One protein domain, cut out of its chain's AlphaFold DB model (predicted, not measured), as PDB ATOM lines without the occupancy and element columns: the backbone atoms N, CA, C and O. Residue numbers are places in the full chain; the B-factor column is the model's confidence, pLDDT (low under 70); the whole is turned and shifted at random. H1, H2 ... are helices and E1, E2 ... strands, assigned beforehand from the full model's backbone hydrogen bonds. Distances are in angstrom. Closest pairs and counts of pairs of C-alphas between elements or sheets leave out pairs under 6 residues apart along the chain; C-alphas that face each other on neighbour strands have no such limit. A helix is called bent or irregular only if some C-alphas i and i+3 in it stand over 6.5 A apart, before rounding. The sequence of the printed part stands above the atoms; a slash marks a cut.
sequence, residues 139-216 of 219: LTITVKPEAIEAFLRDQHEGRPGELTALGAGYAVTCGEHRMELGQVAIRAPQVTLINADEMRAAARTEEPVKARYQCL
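This is residues 139 to 216 of the 219 residues of an uncharacterized protein of Micromonospora sp. MH33 (UniProt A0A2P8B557). A small sheet of four strands, E1, E6, E5 and E2, curls like part of a barrel, with H2 packed along E6 and H1 side by side with H2, while a two-stranded hairpin, E3 and E4, reaches away as an arm that makes the length of the domain. E2 leads into the arm and E4 leads out of it into E5; its tip, residues 173 to 178, stands free. The printed part has 78 residues, with two named helices and six named strands in the order E1, H1, E2, E3, E4, E5, H2, E6. The larger sheet has the order E1, E6, E5, E2 and is antiparallel, as is the pair E3 and E4; the class is mixed, helices and strands. The whole is loose, with a radius of gyration of the C-alphas of 15.3 A and spans of 43 by 29 by 17 A.

E1, residues 139 to 143, begins at C-alpha 139 (-25.119, 22.946, -9.827). E6, residues 209 to 215, is 19.0 A long and ends at C-alpha 215 (-31.217, 26.677, -11.044). E5, residues 185 to 193, is 19.7 A long and bends by 84 degrees at residue 190. E2 is residues 161 to 166, 16.4 A. H1 is residues 145 to 154, 15.3 A, and is irregular: C-alphas 146 and 149 are 7.4 A apart. H2 is residues 196 to 202, 9.9 A. E3 is residues 170 to 174, 13.9 A, and E4 is residues 177 to 182, 15.8 A, with C-alpha 177 at (-3.404, 15.134, -26.578).

The larger sheet is strongly twisted, with E1 and E2 as edge strands. E1 and E6 are antiparallel at 154 degrees, with N 141 and O 211 2.9 A apart, within hydrogen-bond range. The pairing is staggered: E5 pairs with E6 over residues 191 to 193, N 192 and O 214 at 2.9 A, and with E2 over residues 185 to 191, N 186 and O 165 at 2.8 A. H2 is on the sheet and runs along E6; the closest C-alphas, Met 199 and Val 209, are 6.2 A apart. H1 only grazes the sheet. It touches H2, closest C-alphas Ile 148 and Met 199 at 6.8 A, at a shallow tilt of 22 degrees, opposite ways. E4 runs on into E5 at 74 degrees. The hairpin E3 and E4 has N 172 and O 179 at 3.0 A; E3 is apart from E6. Each O i to N i+4 pair is within hydrogen-bond range in H2, and 3 of 6 in H1.

The C-alphas farthest apart, those of Gly 158 and Glu 176, are 45.7 A apart. The printed part has no cut, and no link is long. Mean pLDDT of the printed part is 84.8; residues 156 to 159 and 167 to 168 are under 70.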
ATOM      1  N   LEU A 139     -26.542  22.655 -10.003       82.69
ATOM      2  CA  LEU A 139     -25.119  22.946  -9.827       82.69
ATOM      3  C   LEU A 139     -24.617  22.370  -8.492       82.69
ATOM      4  O   LEU A 139     -25.243  22.549  -7.447       82.69
ATOM      5  N   THR A 140     -23.457  21.710  -8.502       86.25
ATOM      6  CA  THR A 140     -22.862  21.102  -7.299       86.25
ATOM      7  C   THR A 140     -21.468  21.653  -7.008       86.25
ATOM      8  O   THR A 140     -20.606  21.657  -7.883       86.25
ATOM      9  N   ILE A 141     -21.220  22.070  -5.762       85.56
ATOM     10  CA  ILE A 141     -19.942  22.640  -5.302       85.56
ATOM     11  C   ILE A 141     -19.478  21.910  -4.041       85.56
ATOM     12  O   ILE A 141     -20.239  21.759  -3.089       85.56
ATOM     13  N   THR A 142     -18.219  21.472  -3.998       88.44
ATOM     14  CA  THR A 142     -17.639  20.872  -2.788       88.44
ATOM     15  C   THR A 142     -17.227  21.966  -1.804       88.44
ATOM     16  O   THR A 142     -16.368  22.791  -2.115       88.44
ATOM     17  N   VAL A 143     -17.806  21.948  -0.606       86.69
ATOM     18  CA  VAL A 143     -17.489  22.861   0.496       86.69
ATOM     19  C   VAL A 143     -16.658  22.110   1.531       86.69
ATOM     20  O   VAL A 143     -17.006  21.003   1.949       86.69
ATOM     21  N   LYS A 144     -15.523  22.699   1.917       89.56
ATOM     22  CA  LYS A 144     -14.629  22.123   2.926       89.56
ATOM     23  C   LYS A 144     -15.250  22.205   4.328       89.56
ATOM     24  O   LYS A 144     -15.940  23.197   4.578       89.56
ATOM     25  N   PRO A 145     -14.965  21.258   5.241       87.56
ATOM     26  CA  PRO A 145     -15.567  21.211   6.578       87.56
ATOM     27  C   PRO A 145     -15.488  22.541   7.334       87.56
ATOM     28  O   PRO A 145     -16.498  23.059   7.806       87.56
ATOM     29  N   GLU A 146     -14.300  23.152   7.357       89.19
ATOM     30  CA  GLU A 146     -14.016  24.405   8.062       89.19
ATOM     31  C   GLU A 146     -14.770  25.624   7.501       89.19
ATOM     32  O   GLU A 146     -14.866  26.655   8.165       89.19
ATOM     33  N   ALA A 147     -15.314  25.512   6.286       89.44
ATOM     34  CA  ALA A 147     -16.039  26.576   5.601       89.44
ATOM     35  C   ALA A 147     -17.569  26.426   5.670       89.44
ATOM     36  O   ALA A 147     -18.264  27.376   5.315       89.44
ATOM     37  N   ILE A 148     -18.118  25.288   6.124       88.94
ATOM     38  CA  ILE A 148     -19.565  24.999   6.039       88.94
ATOM     39  C   ILE A 148     -20.411  26.032   6.807       88.94
ATOM     40  O   ILE A 148     -21.365  26.577   6.254       88.94
ATOM     41  N   GLU A 149     -20.046  26.353   8.050       88.12
ATOM     42  CA  GLU A 149     -20.770  27.310   8.914       88.12
ATOM     43  C   GLU A 149     -20.659  28.779   8.459       88.12
ATOM     44  O   GLU A 149     -21.504  29.616   8.791       88.12
ATOM     45  N   ALA A 150     -19.606  29.118   7.709       86.62
ATOM     46  CA  ALA A 150     -19.479  30.427   7.067       86.62
ATOM     47  C   ALA A 150     -20.333  30.470   5.791       86.62
ATOM     48  O   ALA A 150     -21.190  31.335   5.640       86.62
ATOM     49  N   PHE A 151     -20.186  29.456   4.937       87.75
ATOM     50  CA  PHE A 151     -20.941  29.294   3.700       87.75
ATOM     51  C   PHE A 151     -22.457  29.339   3.933       87.75
ATOM     52  O   PHE A 151     -23.148  30.121   3.290       87.75
ATOM     53  N   LEU A 152     -22.981  28.564   4.889       86.75
ATOM     54  CA  LEU A 152     -24.418  28.526   5.203       86.75
ATOM     55  C   LEU A 152     -24.976  29.848   5.750       86.75
ATOM     56  O   LEU A 152     -26.187  30.046   5.725       86.75
ATOM     57  N   ARG A 153     -24.116  30.737   6.256       84.75
ATOM     58  CA  ARG A 153     -24.490  32.061   6.768       84.75
ATOM     59  C   ARG A 153     -24.518  33.114   5.665       84.75
ATOM     60  O   ARG A 153     -25.386  33.982   5.681       84.75
ATOM     61  N   ASP A 154     -23.577  33.015   4.729       80.19
ATOM     62  CA  ASP A 154     -23.504  33.877   3.548       80.19
ATOM     63  C   ASP A 154     -24.598  33.515   2.528       80.19
ATOM     64  O   ASP A 154     -25.091  34.377   1.800       80.19
ATOM     65  N   GLN A 155     -25.046  32.253   2.512       75.06
ATOM     66  CA  GLN A 155     -26.263  31.852   1.813       75.06
ATOM     67  C   GLN A 155     -27.506  32.398   2.531       75.06
ATOM     68  O   GLN A 155     -27.890  31.934   3.604       75.06
ATOM     69  N   HIS A 156     -28.194  33.354   1.903       67.31
ATOM     70  CA  HIS A 156     -29.518  33.791   2.340       67.31
ATOM     71  C   HIS A 156     -30.555  32.682   2.103       67.31
ATOM     72  O   HIS A 156     -31.196  32.624   1.054       67.31
ATOM     73  N   GLU A 157     -30.713  31.801   3.091       61.94
ATOM     74  CA  GLU A 157     -31.603  30.639   3.037       61.94
ATOM     75  C   GLU A 157     -33.010  30.986   2.513       61.94
ATOM     76  O   GLU A 157     -33.660  31.932   2.964       61.94
ATOM     77  N   GLY A 158     -33.467  30.216   1.521       62.09
ATOM     78  CA  GLY A 158     -34.771  30.401   0.878       62.09
ATOM     79  C   GLY A 158     -34.886  31.598  -0.075       62.09
ATOM     80  O   GLY A 158     -35.989  31.871  -0.547       62.09
ATOM     81  N   ARG A 159     -33.798  32.322  -0.380       68.81
ATOM     82  CA  ARG A 159     -33.791  33.396  -1.389       68.81
ATOM     83  C   ARG A 159     -32.984  32.994  -2.628       68.81
ATOM     84  O   ARG A 159     -31.892  32.454  -2.465       68.81
ATOM     85  N   PRO A 160     -33.462  33.307  -3.847       78.75
ATOM     86  CA  PRO A 160     -32.644  33.196  -5.047       78.75
ATOM     87  C   PRO A 160     -31.405  34.091  -4.943       78.75
ATOM     88  O   PRO A 160     -31.521  35.274  -4.610       78.75
ATOM     89  N   GLY A 161     -30.236  33.528  -5.237       79.00
ATOM     90  CA  GLY A 161     -28.973  34.251  -5.368       79.00
ATOM     91  C   GLY A 161     -28.384  34.115  -6.770       79.00
ATOM     92  O   GLY A 161     -28.756  33.215  -7.521       79.00
ATOM     93  N   GLU A 162     -27.436  34.989  -7.105       82.50
ATOM     94  CA  GLU A 162     -26.541  34.791  -8.246       82.50
ATOM     95  C   GLU A 162     -25.303  34.017  -7.785       82.50
ATOM     96  O   GLU A 162     -24.707  34.332  -6.752       82.50
ATOM     97  N   LEU A 163     -24.874  33.047  -8.590       78.56
ATOM     98  CA  LEU A 163     -23.596  32.374  -8.429       78.56
ATOM     99  C   LEU A 163     -22.730  32.588  -9.670       78.56
ATOM    100  O   LEU A 163     -23.035  32.090 -10.751       78.56
ATOM    101  N   THR A 164     -21.611  33.289  -9.490       79.00
ATOM    102  CA  THR A 164     -20.527  33.362 -10.475       79.00
ATOM    103  C   THR A 164     -19.310  32.623  -9.921       79.00
ATOM    104  O   THR A 164     -18.768  32.997  -8.882       79.00
ATOM    105  N   ALA A 165     -18.864  31.582 -10.622       73.94
ATOM    106  CA  ALA A 165     -17.665  30.816 -10.297       73.94
ATOM    107  C   ALA A 165     -16.652  30.908 -11.445       73.94
ATOM    108  O   ALA A 165     -16.953  30.560 -12.585       73.94
ATOM    109  N   LEU A 166     -15.428  31.346 -11.143       75.31
ATOM    110  CA  LEU A 166     -14.300  31.207 -12.062       75.31
ATOM    111  C   LEU A 166     -13.739  29.791 -11.914       75.31
ATOM    112  O   LEU A 166     -13.206  29.433 -10.863       75.31
ATOM    113  N   GLY A 167     -13.900  28.973 -12.952       67.62
ATOM    114  CA  GLY A 167     -13.434  27.596 -12.972       67.62
ATOM    115  C   GLY A 167     -11.910  27.505 -12.977       67.62
ATOM    116  O   GLY A 167     -11.219  28.266 -13.663       67.62
ATOM    117  N   ALA A 168     -11.377  26.528 -12.247       64.25
ATOM    118  CA  ALA A 168      -9.983  26.135 -12.379       64.25
ATOM    119  C   ALA A 168      -9.783  25.438 -13.735       64.25
ATOM    120  O   ALA A 168     -10.319  24.354 -13.925       64.25
ATOM    121  N   GLY A 169      -9.032  26.077 -14.644       79.06
ATOM    122  CA  GLY A 169      -8.478  25.512 -15.887       79.06
ATOM    123  C   GLY A 169      -9.373  24.534 -16.660       79.06
ATOM    124  O   GLY A 169      -9.320  23.327 -16.428       79.06
ATOM    125  N   TYR A 170     -10.140  25.033 -17.629       88.56
ATOM    126  CA  TYR A 170     -10.811  24.169 -18.592       88.56
ATOM    127  C   TYR A 170      -9.801  23.631 -19.609       88.56
ATOM    128  O   TYR A 170      -8.970  24.368 -20.143       88.56
ATOM    129  N   ALA A 171      -9.893  22.336 -19.887       91.94
ATOM    130  CA  ALA A 171      -9.044  21.636 -20.833       91.94
ATOM    131  C   ALA A 171      -9.853  20.555 -21.538       91.94
ATOM    132  O   ALA A 171     -10.761  19.973 -20.943       91.94
ATOM    133  N   VAL A 172      -9.470  20.252 -22.771       93.50
ATOM    134  CA  VAL A 172     -10.061  19.171 -23.565       93.50
ATOM    135  C   VAL A 172      -9.019  18.124 -23.926       93.50
ATOM    136  O   VAL A 172      -7.822  18.414 -23.998       93.50
ATOM    137  N   THR A 173      -9.493  16.908 -24.174       93.75
ATOM    138  CA  THR A 173      -8.674  15.776 -24.614       93.75
ATOM    139  C   THR A 173      -9.087  15.370 -26.027       93.75
ATOM    140  O   THR A 173     -10.266  15.425 -26.371       93.75
ATOM    141  N   CYS A 174      -8.117  14.994 -26.856       91.25
ATOM    142  CA  CYS A 174      -8.339  14.446 -28.191       91.25
ATOM    143  C   CYS A 174      -7.268  13.383 -28.473       91.25
ATOM    144  O   CYS A 174      -6.112  13.706 -28.764       91.25
ATOM    145  N   GLY A 175      -7.636  12.109 -28.333       88.88
ATOM    146  CA  GLY A 175      -6.688  11.002 -28.308       88.88
ATOM    147  C   GLY A 175      -5.733  11.135 -27.120       88.88
ATOM    148  O   GLY A 175      -6.153  11.281 -25.975       88.88
ATOM    149  N   GLU A 176      -4.430  11.119 -27.391       90.56
ATOM    150  CA  GLU A 176      -3.390  11.276 -26.362       90.56
ATOM    151  C   GLU A 176      -3.089  12.750 -26.018       90.56
ATOM    152  O   GLU A 176      -2.304  13.036 -25.113       90.56
ATOM    153  N   HIS A 177      -3.705  13.710 -26.720       92.56
ATOM    154  CA  HIS A 177      -3.404  15.134 -26.578       92.56
ATOM    155  C   HIS A 177      -4.356  15.828 -25.603       92.56
ATOM    156  O   HIS A 177      -5.571  15.825 -25.803       92.56
ATOM    157  N   ARG A 178      -3.795  16.495 -24.587       95.25
ATOM    158  CA  ARG A 178      -4.528  17.357 -23.649       95.25
ATOM    159  C   ARG A 178      -4.203  18.830 -23.905       95.25
ATOM    160  O   ARG A 178      -3.048  19.254 -23.828       95.25
ATOM    161  N   MET A 179      -5.239  19.614 -24.179       95.56
ATOM    162  CA  MET A 179      -5.157  21.020 -24.571       95.56
ATOM    163  C   MET A 179      -5.806  21.896 -23.497       95.56
ATOM    164  O   MET A 179      -7.022  21.876 -23.326       95.56
ATOM    165  N   GLU A 180      -4.987  22.653 -22.767       94.12
ATOM    166  CA  GLU A 180      -5.430  23.613 -21.745       94.12
ATOM    167  C   GLU A 180      -5.939  24.901 -22.417       94.12
ATOM    168  O   GLU A 180      -5.215  25.515 -23.200       94.12
ATOM    169  N   LEU A 181      -7.171  25.316 -22.112       90.88
ATOM    170  CA  LEU A 181      -7.878  26.434 -22.764       90.88
ATOM    171  C   LEU A 181      -8.002  27.680 -21.872       90.88
ATOM    172  O   LEU A 181      -8.595  28.680 -22.267       90.88
ATOM    173  N   GLY A 182      -7.454  27.627 -20.657       88.69
ATOM    174  CA  GLY A 182      -7.547  28.706 -19.677       88.69
ATOM    175  C   GLY A 182      -8.802  28.619 -18.805       88.69
ATOM    176  O   GLY A 182      -9.348  27.545 -18.571       88.69
ATOM    177  N   GLN A 183      -9.225  29.745 -18.234       87.56
ATOM    178  CA  GLN A 183     -10.335  29.781 -17.278       87.56
ATOM    179  C   GLN A 183     -11.682  29.942 -17.988       87.56
ATOM    180  O   GLN A 183     -11.824  30.773 -18.882       87.56
ATOM    181  N   VAL A 184     -12.688  29.198 -17.527       84.00
ATOM    182  CA  VAL A 184     -14.092  29.360 -17.932       84.00
ATOM    183  C   VAL A 184     -14.876  29.899 -16.742       84.00
ATOM    184  O   VAL A 184     -14.734  29.403 -15.625       84.00
ATOM    185  N   ALA A 185     -15.699  30.921 -16.970       83.50
ATOM    186  CA  ALA A 185     -16.631  31.424 -15.970       83.50
ATOM    187  C   ALA A 185     -17.963  30.671 -16.079       83.50
ATOM    188  O   ALA A 185     -18.566  30.632 -17.149       83.50
ATOM    189  N   ILE A 186     -18.435  30.114 -14.967       81.62
ATOM    190  CA  ILE A 186     -19.790  29.577 -14.829       81.62
ATOM    191  C   ILE A 186     -20.630  30.654 -14.145       81.62
ATOM    192  O   ILE A 186     -20.236  31.176 -13.100       81.62
ATOM    193  N   ARG A 187     -21.779  30.989 -14.737       82.00
ATOM    194  CA  ARG A 187     -22.746  31.943 -14.186       82.00
ATOM    195  C   ARG A 187     -24.109  31.279 -14.082       82.00
ATOM    196  O   ARG A 187     -24.605  30.748 -15.069       82.00
ATOM    197  N   ALA A 188     -24.708  31.343 -12.903       83.19
ATOM    198  CA  ALA A 188     -26.060  30.887 -12.633       83.19
ATOM    199  C   ALA A 188     -26.802  32.031 -11.913       83.19
ATOM    200  O   ALA A 188     -26.645  32.197 -10.702       83.19
ATOM    201  N   PRO A 189     -27.546  32.887 -12.645       78.69
ATOM    202  CA  PRO A 189     -28.058  34.151 -12.106       78.69
ATOM    203  C   PRO A 189     -29.245  33.987 -11.148       78.69
ATOM    204  O   PRO A 189     -29.591  34.936 -10.449       78.69
ATOM    205  N   GLN A 190     -29.868  32.806 -11.103       85.56
ATOM    206  CA  GLN A 190     -30.911  32.468 -10.136       85.56
ATOM    207  C   GLN A 190     -30.734  31.032  -9.639       85.56
ATOM    208  O   GLN A 190     -31.168  30.079 -10.288       85.56
ATOM    209  N   VAL A 191     -30.112  30.881  -8.470       86.62
ATOM    210  CA  VAL A 191     -29.939  29.594  -7.787       86.62
ATOM    211  C   VAL A 191     -30.501  29.607  -6.372       86.62
ATOM    212  O   VAL A 191     -30.524  30.639  -5.706       86.62
ATOM    213  N   THR A 192     -30.938  28.443  -5.891       88.75
ATOM    214  CA  THR A 192     -31.357  28.221  -4.496       88.75
ATOM    215  C   THR A 192     -30.669  26.975  -3.940       88.75
ATOM    216  O   THR A 192     -30.690  25.925  -4.580       88.75
ATOM    217  N   LEU A 193     -30.054  27.071  -2.756       88.88
ATOM    218  CA  LEU A 193     -29.442  25.925  -2.072       88.88
ATOM    219  C   LEU A 193     -30.537  24.947  -1.604       88.88
ATOM    220  O   LEU A 193     -31.379  25.317  -0.787       88.88
ATOM    221  N   ILE A 194     -30.514  23.703  -2.091       90.94
ATOM    222  CA  ILE A 194     -31.562  22.696  -1.821       90.94
ATOM    223  C   ILE A 194     -31.197  21.659  -0.750       90.94
ATOM    224  O   ILE A 194     -32.042  20.851  -0.375       90.94
ATOM    225  N   ASN A 195     -29.962  21.661  -0.240       91.88
ATOM    226  CA  ASN A 195     -29.504  20.699   0.770       91.88
ATOM    227  C   ASN A 195     -28.846  21.338   2.005       91.88
ATOM    228  O   ASN A 195     -27.924  20.770   2.591       91.88
ATOM    229  N   ALA A 196     -29.349  22.499   2.440       90.25
ATOM    230  CA  ALA A 196     -28.857  23.203   3.628       90.25
ATOM    231  C   ALA A 196     -28.788  22.304   4.883       90.25
ATOM    232  O   ALA A 196     -27.797  22.339   5.610       90.25
ATOM    233  N   ASP A 197     -29.784  21.441   5.110       90.19
ATOM    234  CA  ASP A 197     -29.815  20.545   6.277       90.19
ATOM    235  C   ASP A 197     -28.779  19.412   6.219       90.19
ATOM    236  O   ASP A 197     -28.211  19.041   7.247       90.19
ATOM    237  N   GLU A 198     -28.465  18.906   5.022       90.31
ATOM    238  CA  GLU A 198     -27.370  17.949   4.809       90.31
ATOM    239  C   GLU A 198     -26.023  18.601   5.153       90.31
ATOM    240  O   GLU A 198     -25.201  18.022   5.863       90.31
ATOM    241  N   MET A 199     -25.830  19.855   4.732       90.44
ATOM    242  CA  MET A 199     -24.637  20.629   5.075       90.44
ATOM    243  C   MET A 199     -24.540  20.911   6.583       90.44
ATOM    244  O   MET A 199     -23.472  20.733   7.162       90.44
ATOM    245  N   ARG A 200     -25.646  21.268   7.252       89.56
ATOM    246  CA  ARG A 200     -25.700  21.447   8.721       89.56
ATOM    247  C   ARG A 200     -25.349  20.177   9.495       89.56
ATOM    248  O   ARG A 200     -24.808  20.265  10.597       89.56
ATOM    249  N   ALA A 201     -25.680  19.006   8.954       89.19
ATOM    250  CA  ALA A 201     -25.265  17.733   9.530       89.19
ATOM    251  C   ALA A 201     -23.754  17.507   9.337       89.19
ATOM    252  O   ALA A 201     -23.063  17.202  10.309       89.19
ATOM    253  N   ALA A 202     -23.235  17.739   8.127       87.94
ATOM    254  CA  ALA A 202     -21.817  17.573   7.793       87.94
ATOM    255  C   ALA A 202     -20.878  18.534   8.552       87.94
ATOM    256  O   ALA A 202     -19.761  18.161   8.906       87.94
ATOM    257  N   ALA A 203     -21.352  19.732   8.920       84.19
ATOM    258  CA  ALA A 203     -20.633  20.659   9.806       84.19
ATOM    259  C   ALA A 203     -20.224  20.036  11.161       84.19
ATOM    260  O   ALA A 203     -19.350  20.563  11.845       84.19
ATOM    261  N   ARG A 204     -20.850  18.918  11.558       85.00
ATOM    262  CA  ARG A 204     -20.592  18.196  12.815       85.00
ATOM    263  C   ARG A 204     -19.718  16.951  12.652       85.00
ATOM    264  O   ARG A 204     -19.385  16.341  13.664       85.00
ATOM    265  N   THR A 205     -19.404  16.538  11.422       80.94
ATOM    266  CA  THR A 205     -18.679  15.285  11.132       80.94
ATOM    267  C   THR A 205     -17.261  15.500  10.605       80.94
ATOM    268  O   THR A 205     -16.556  14.523  10.390       80.94
ATOM    269  N   GLU A 206     -16.838  16.754  10.414       78.88
ATOM    270  CA  GLU A 206     -15.549  17.131   9.800       78.88
ATOM    271  C   GLU A 206     -15.353  16.596   8.360       78.88
ATOM    272  O   GLU A 206     -14.245  16.607   7.826       78.88
ATOM    273  N   GLU A 207     -16.433  16.180   7.688       83.69
ATOM    274  CA  GLU A 207     -16.396  15.653   6.318       83.69
ATOM    275  C   GLU A 207     -16.755  16.725   5.268       83.69
ATOM    276  O   GLU A 207     -17.642  17.555   5.494       83.69
ATOM    277  N   PRO A 208     -16.084  16.745   4.098       85.00
ATOM    278  CA  PRO A 208     -16.417  17.671   3.022       85.00
ATOM    279  C   PRO A 208     -17.777  17.320   2.412       85.00
ATOM    280  O   PRO A 208     -18.033  16.172   2.048       85.00
ATOM    281  N   VAL A 209     -18.629  18.327   2.224       91.25
ATOM    282  CA  VAL A 209     -20.001  18.154   1.727       91.25
ATOM    283  C   VAL A 209     -20.189  18.819   0.368       91.25
ATOM    284  O   VAL A 209     -19.561  19.828   0.045       91.25
ATOM    285  N   LYS A 210     -21.074  18.255  -0.451       91.88
ATOM    286  CA  LYS A 210     -21.466  18.823  -1.741       91.88
ATOM    287  C   LYS A 210     -22.677  19.735  -1.553       91.88
ATOM    288  O   LYS A 210     -23.788  19.244  -1.388       91.88
ATOM    289  N   ALA A 211     -22.475  21.048  -1.596       88.31
ATOM    290  CA  ALA A 211     -23.561  22.017  -1.711       88.31
ATOM    291  C   ALA A 211     -24.255  21.842  -3.069       88.31
ATOM    292  O   ALA A 211     -23.582  21.817  -4.103       88.31
ATOM    293  N   ARG A 212     -25.582  21.705  -3.067       89.31
ATOM    294  CA  ARG A 212     -26.407  21.495  -4.262       89.31
ATOM    295  C   ARG A 212     -27.344  22.679  -4.458       89.31
ATOM    296  O   ARG A 212     -28.127  23.011  -3.569       89.31
ATOM    297  N   TYR A 213     -27.263  23.289  -5.628       87.31
ATOM    298  CA  TYR A 213     -28.005  24.476  -6.022       87.31
ATOM    299  C   TYR A 213     -28.961  24.144  -7.154       87.31
ATOM    300  O   TYR A 213     -28.513  23.729  -8.215       87.31
ATOM    301  N   GLN A 214     -30.251  24.383  -6.950       88.06
ATOM    302  CA  GLN A 214     -31.245  24.332  -8.015       88.06
ATOM    303  C   GLN A 214     -31.228  25.652  -8.793       88.06
ATOM    304  O   GLN A 214     -31.458  26.712  -8.202       88.06
ATOM    305  N   CYS A 215     -30.990  25.587 -10.099       84.06
ATOM    306  CA  CYS A 215     -31.217  26.677 -11.044       84.06
ATOM    307  C   CYS A 215     -32.728  26.875 -11.240       84.06
ATOM    308  O   CYS A 215     -33.471  25.904 -11.415       84.06
ATOM    309  N   LEU A 216     -33.199  28.123 -11.187       79.94
ATOM    310  CA  LEU A 216     -34.622  28.443 -11.338       79.94
ATOM    311  C   LEU A 216     -35.000  28.691 -12.813       79.94
ATOM    312  O   LEU A 216     -34.209  29.286 -13.544       79.94
TER     313      LEU A 216